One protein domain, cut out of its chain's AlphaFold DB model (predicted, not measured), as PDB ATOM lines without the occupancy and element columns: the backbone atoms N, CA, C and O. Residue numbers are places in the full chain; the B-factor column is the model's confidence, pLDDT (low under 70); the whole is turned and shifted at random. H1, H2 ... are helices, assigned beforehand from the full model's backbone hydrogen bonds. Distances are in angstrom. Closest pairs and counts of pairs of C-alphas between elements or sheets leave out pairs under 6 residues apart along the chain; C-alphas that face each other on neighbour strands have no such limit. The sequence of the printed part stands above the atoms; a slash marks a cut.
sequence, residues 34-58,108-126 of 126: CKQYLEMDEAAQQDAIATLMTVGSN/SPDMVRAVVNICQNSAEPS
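This is residues 34 to 58 and 108 to 126 of the 126 residues of an uncharacterized protein of Loktanella atrilutea (UniProt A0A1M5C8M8). Two longer helices, H2 and H3, meet close to where each begins and make an L of about a right angle, and the short helix H1 packs on the later part of H3, at residues 116 to 120. The far part of H2, residues 51 to 58, sticks out free from the rest. The printed part has 44 residues with three named helices, in the order H1, H2, H3, and no named strand; the class is all helix. It is only just compact, close to loose, with a radius of gyration of the C-alphas of 11.0 A, and its outline is elongated, spanning 35 by 22 by 18 A.

Begin with the longest helix, H2, residues 42 to 58, and look at its residues 45 to 49, which alone touch H3, residues 109 to 122. H3 in turn touches H2 with residues 109 to 112 alone. The closest C-alphas of the two are those of Gln 46 and Val 112, 6.4 A apart. Their lines stand about perpendicular, at 88 degrees. Move along H3 to residues 116 to 120, with which alone it touches H1, residues 34 to 38; there the closest C-alphas are those of Cys 34 and Cys 119, 5.1 A apart. H1 and H2 are close but not clearly touching, and their closest C-alphas, those of Tyr 37 and Gln 45, are 6.5 A apart. In H1, H2 and H3, every O i to N i+4 pair is within hydrogen-bond range.

Find C-alpha 42 at (88.656, 103.436, 121.408); from there H2 runs 24.7 A to C-alpha 58 at (78.829, 125.947, 119.164). H3 begins at C-alpha 109 and runs 19.7 A to C-alpha 122 at (102.828, 115.889, 117.220). H1, five residues, begins with C-alpha 34 at (97.284, 114.247, 122.863) and measures 6.2 A from first to last C-alpha.

Look for the two C-alphas farthest apart, those of Asn 58 and Ser 126, at 35.8 A. Without residues 51 to 58, the body of 36 residues spans 31 by 17 by 12 A. The link from H1 to H2 is tight, with 3 residues. The link from H2 to H3 runs across the cut: residues 59 to 107 are not printed, and C-alphas 58 and 108 are 20.4 A apart. Residue 126 is the chain's last. The mean pLDDT of the printed part is 72.3, and the model's confidence is low, under 70, at residues 53 to 58 and 122 to 126.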
ATOM      1  N   CYS A  34      97.054 115.398 123.743       78.94
ATOM      2  CA  CYS A  34      97.284 114.247 122.863       78.94
ATOM      3  C   CYS A  34      97.764 112.997 123.613       78.94
ATOM      4  O   CYS A  34      97.395 111.887 123.248       78.94
ATOM      5  N   LYS A  35      98.536 113.160 124.695       79.88
ATOM      6  CA  LYS A  35      98.952 112.036 125.540       79.88
ATOM      7  C   LYS A  35      97.756 111.382 126.234       79.88
ATOM      8  O   LYS A  35      97.615 110.170 126.172       79.88
ATOM      9  N   GLN A  36      96.881 112.188 126.835       80.00
ATOM     10  CA  GLN A  36      95.670 111.688 127.486       80.00
ATOM     11  C   GLN A  36      94.734 111.019 126.477       80.00
ATOM     12  O   GLN A  36      94.209 109.958 126.774       80.00
ATOM     13  N   TYR A  37      94.581 111.579 125.272       83.00
ATOM     14  CA  TYR A  37      93.763 110.984 124.210       83.00
ATOM     15  C   TYR A  37      94.269 109.603 123.764       83.00
ATOM     16  O   TYR A  37      93.483 108.677 123.570       83.00
ATOM     17  N   LEU A  38      95.590 109.439 123.633       82.44
ATOM     18  CA  LEU A  38      96.205 108.163 123.250       82.44
ATOM     19  C   LEU A  38      96.117 107.091 124.348       82.44
ATOM     20  O   LEU A  38      96.186 105.906 124.035       82.44
ATOM     21  N   GLU A  39      95.966 107.492 125.611       83.19
ATOM     22  CA  GLU A  39      95.795 106.589 126.758       83.19
ATOM     23  C   GLU A  39      94.328 106.138 126.956       83.19
ATOM     24  O   GLU A  39      94.066 105.285 127.803       83.19
ATOM     25  N   MET A  40      93.372 106.683 126.189       80.38
ATOM     26  CA  MET A  40      91.944 106.339 126.263       80.38
ATOM     27  C   MET A  40      91.578 105.100 125.438       80.38
ATOM     28  O   MET A  40      92.178 104.817 124.402       80.38
ATOM     29  N   ASP A  41      90.510 104.416 125.857       80.50
ATOM     30  CA  ASP A  41      89.871 103.358 125.075       80.50
ATOM     31  C   ASP A  41      89.246 103.901 123.777       80.50
ATOM     32  O   ASP A  41      88.786 105.043 123.716       80.50
ATOM     33  N   GLU A  42      89.144 103.058 122.747       73.88
ATOM     34  CA  GLU A  42      88.656 103.436 121.408       73.88
ATOM     35  C   GLU A  42      87.237 104.041 121.427       73.88
ATOM     36  O   GLU A  42      86.948 105.005 120.718       73.88
ATOM     37  N   ALA A  43      86.360 103.538 122.304       71.94
ATOM     38  CA  ALA A  43      85.018 104.089 122.493       71.94
ATOM     39  C   ALA A  43      85.048 105.508 123.091       71.94
ATOM     40  O   ALA A  43      84.265 106.372 122.701       71.94
ATOM     41  N   ALA A  44      85.979 105.770 124.009       75.12
ATOM     42  CA  ALA A  44      86.130 107.076 124.639       75.12
ATOM     43  C   ALA A  44      86.861 108.074 123.718       75.12
ATOM     44  O   ALA A  44      86.591 109.273 123.760       75.12
ATOM     45  N   GLN A  45      87.725 107.586 122.823       76.44
ATOM     46  CA  GLN A  45      88.332 108.380 121.751       76.44
ATOM     47  C   GLN A  45      87.300 108.887 120.736       76.44
ATOM     48  O   GLN A  45      87.403 110.026 120.270       76.44
ATOM     49  N   GLN A  46      86.307 108.059 120.402       77.12
ATOM     50  CA  GLN A  46      85.194 108.455 119.537       77.12
ATOM     51  C   GLN A  46      84.323 109.523 120.207       77.12
ATOM     52  O   GLN A  46      84.043 110.552 119.594       77.12
ATOM     53  N   ASP A  47      83.965 109.320 121.476       75.06
ATOM     54  CA  ASP A  47      83.159 110.268 122.255       75.06
ATOM     55  C   ASP A  47      83.858 111.628 122.438       75.06
ATOM     56  O   ASP A  47      83.247 112.689 122.287       75.06
ATOM     57  N   ALA A  48      85.177 111.618 122.659       74.75
ATOM     58  CA  ALA A  48      85.977 112.835 122.749       74.75
ATOM     59  C   ALA A  48      85.996 113.628 121.429       74.75
ATOM     60  O   ALA A  48      85.866 114.854 121.455       74.75
ATOM     61  N   ILE A  49      86.104 112.960 120.272       78.56
ATOM     62  CA  ILE A  49      86.009 113.632 118.963       78.56
ATOM     63  C   ILE A  49      84.594 114.165 118.730       78.56
ATOM     64  O   ILE A  49      84.445 115.300 118.276       78.56
ATOM     65  N   ALA A  50      83.557 113.390 119.060       74.94
ATOM     66  CA  ALA A  50      82.167 113.827 118.924       74.94
ATOM     67  C   ALA A  50      81.901 115.087 119.761       74.94
ATOM     68  O   ALA A  50      81.336 116.069 119.269       74.94
ATOM     69  N   THR A  51      82.388 115.092 121.003       73.69
ATOM     70  CA  THR A  51      82.307 116.237 121.913       73.69
ATOM     71  C   THR A  51      83.076 117.436 121.364       73.69
ATOM     72  O   THR A  51      82.540 118.542 121.352       73.69
ATOM     73  N   LEU A  52      84.290 117.237 120.842       70.00
ATOM     74  CA  LEU A  52      85.091 118.308 120.243       70.00
ATOM     75  C   LEU A  52      84.397 118.934 119.024       70.00
ATOM     76  O   LEU A  52      84.350 120.156 118.913       70.00
ATOM     77  N   MET A  53      83.827 118.118 118.134       69.88
ATOM     78  CA  MET A  53      83.068 118.613 116.980       69.88
ATOM     79  C   MET A  53      81.804 119.361 117.413       69.88
ATOM     80  O   MET A  53      81.472 120.389 116.829       69.88
ATOM     81  N   THR A  54      81.131 118.888 118.462       67.44
ATOM     82  CA  THR A  54      79.920 119.526 119.000       67.44
ATOM     83  C   THR A  54      80.235 120.873 119.655       67.44
ATOM     84  O   THR A  54      79.572 121.868 119.372       67.44
ATOM     85  N   VAL A  55      81.276 120.946 120.491       63.41
ATOM     86  CA  VAL A  55      81.698 122.196 121.148       63.41
ATOM     87  C   VAL A  55      82.279 123.183 120.133       63.41
ATOM     88  O   VAL A  55      81.900 124.351 120.140       63.41
ATOM     89  N   GLY A  56      83.127 122.721 119.207       56.44
ATOM     90  CA  GLY A  56      83.679 123.559 118.138       56.44
ATOM     91  C   GLY A  56      82.609 124.139 117.207       56.44
ATOM     92  O   GLY A  56      82.769 125.254 116.717       56.44
ATOM     93  N   SER A  57      81.493 123.428 117.018       51.62
ATOM     94  CA  SER A  57      80.343 123.922 116.245       51.62
ATOM     95  C   SER A  57      79.502 124.955 117.002       51.62
ATOM     96  O   SER A  57      78.850 125.771 116.362       51.62
ATOM     97  N   ASN A  58      79.534 124.958 118.339       48.59
ATOM     98  CA  ASN A  58      78.829 125.947 119.164       48.59
ATOM     99  C   ASN A  58      79.626 127.245 119.370       48.59
ATOM    100  O   ASN A  58      79.034 128.285 119.651       48.59
ATOM    101  N   SER A 108      83.568 108.837 112.295       77.00
ATOM    102  CA  SER A 108      84.045 107.729 111.486       77.00
ATOM    103  C   SER A 108      85.350 107.190 112.087       77.00
ATOM    104  O   SER A 108      86.180 107.982 112.544       77.00
ATOM    105  N   PRO A 109      85.601 105.870 112.036       71.88
ATOM    106  CA  PRO A 109      86.858 105.283 112.511       71.88
ATOM    107  C   PRO A 109      88.108 105.917 111.876       71.88
ATOM    108  O   PRO A 109      89.163 106.004 112.502       71.88
ATOM    109  N   ASP A 110      87.988 106.422 110.644       77.69
ATOM    110  CA  ASP A 110      89.063 107.137 109.955       77.69
ATOM    111  C   ASP A 110      89.390 108.498 110.588       77.69
ATOM    112  O   ASP A 110      90.554 108.901 110.585       77.69
ATOM    113  N   MET A 111      88.410 109.186 111.189       77.38
ATOM    114  CA  MET A 111      88.649 110.430 111.934       77.38
ATOM    115  C   MET A 111      89.428 110.149 113.219       77.38
ATOM    116  O   MET A 111      90.396 110.848 113.507       77.38
ATOM    117  N   VAL A 112      89.074 109.079 113.941       80.44
ATOM    118  CA  VAL A 112      89.833 108.612 115.116       80.44
ATOM    119  C   VAL A 112      91.271 108.296 114.720       80.44
ATOM    120  O   VAL A 112      92.211 108.818 115.316       80.44
ATOM    121  N   ARG A 113      91.464 107.518 113.647       81.06
ATOM    122  CA  ARG A 113      92.799 107.177 113.134       81.06
ATOM    123  C   ARG A 113      93.598 108.420 112.727       81.06
ATOM    124  O   ARG A 113      94.799 108.474 112.988       81.06
ATOM    125  N   ALA A 114      92.961 109.415 112.113       80.81
ATOM    126  CA  ALA A 114      93.614 110.671 111.757       80.81
ATOM    127  C   ALA A 114      94.078 111.447 113.000       80.81
ATOM    128  O   ALA A 114      95.228 111.882 113.039       80.81
ATOM    129  N   VAL A 115      93.237 111.566 114.033       81.94
ATOM    130  CA  VAL A 115      93.596 112.253 115.286       81.94
ATOM    131  C   VAL A 115      94.691 111.497 116.042       81.94
ATOM    132  O   VAL A 115      95.650 112.120 116.492       81.94
ATOM    133  N   VAL A 116      94.625 110.165 116.106       83.12
ATOM    134  CA  VAL A 116      95.696 109.326 116.673       83.12
ATOM    135  C   VAL A 116      97.018 109.557 115.937       83.12
ATOM    136  O   VAL A 116      98.037 109.803 116.580       83.12
ATOM    137  N   ASN A 117      97.006 109.553 114.600       81.75
ATOM    138  CA  ASN A 117      98.200 109.824 113.797       81.75
ATOM    139  C   ASN A 117      98.741 111.239 114.029       81.75
ATOM    140  O   ASN A 117      99.954 111.418 114.124       81.75
ATOM    141  N   ILE A 118      97.872 112.250 114.131       82.81
ATOM    142  CA  ILE A 118      98.285 113.618 114.468       82.81
ATOM    143  C   ILE A 118      98.930 113.627 115.851       82.81
ATOM    144  O   ILE A 118     100.025 114.155 115.990       82.81
ATOM    145  N   CYS A 119      98.321 113.002 116.855       82.38
ATOM    146  CA  CYS A 119      98.853 112.990 118.212       82.38
ATOM    147  C   CYS A 119     100.181 112.235 118.342       82.38
ATOM    148  O   CYS A 119     101.058 112.691 119.070       82.38
ATOM    149  N   GLN A 120     100.368 111.137 117.608       81.31
ATOM    150  CA  GLN A 120     101.639 110.406 117.569       81.31
ATOM    151  C   GLN A 120     102.750 111.205 116.877       81.31
ATOM    152  O   GLN A 120     103.879 111.209 117.353       81.31
ATOM    153  N   ASN A 121     102.431 111.917 115.792       75.25
ATOM    154  CA  ASN A 121     103.409 112.728 115.056       75.25
ATOM    155  C   ASN A 121     103.616 114.132 115.652       75.25
ATOM    156  O   ASN A 121     104.604 114.782 115.334       75.25
ATOM    157  N   SER A 122     102.702 114.608 116.501       64.06
ATOM    158  CA  SER A 122     102.828 115.889 117.220       64.06
ATOM    159  C   SER A 122     103.560 115.742 118.553       64.06
ATOM    160  O   SER A 122     103.899 116.746 119.174       64.06
ATOM    161  N   ALA A 123     103.782 114.507 119.016       52.38
ATOM    162  CA  ALA A 123     104.471 114.227 120.269       52.38
ATOM    163  C   ALA A 123     106.001 114.405 120.192       52.38
ATOM    164  O   ALA A 123     106.641 114.376 121.240       52.38
ATOM    165  N   GLU A 124     106.591 114.633 119.012       40.38
ATOM    166  CA  GLU A 124     108.032 114.896 118.849       40.38
ATOM    167  C   GLU A 124     108.276 115.947 117.742       40.38
ATOM    168  O   GLU A 124     107.617 115.902 116.701       40.38
ATOM    169  N   PRO A 125     109.183 116.925 117.960       39.50
ATOM    170  CA  PRO A 125     110.606 116.618 118.099       39.50
ATOM    171  C   PRO A 125     111.278 117.167 119.370       39.50
ATOM    172  O   PRO A 125     111.150 118.348 119.677       39.50
ATOM    173  N   SER A 126     112.048 116.267 120.004       42.47
ATOM    174  CA  SER A 126     113.309 116.457 120.759       42.47
ATOM    175  C   SER A 126     113.423 117.582 121.788       42.47
ATOM    176  O   SER A 126     113.522 118.755 121.363       42.47
TER     177      SER A 126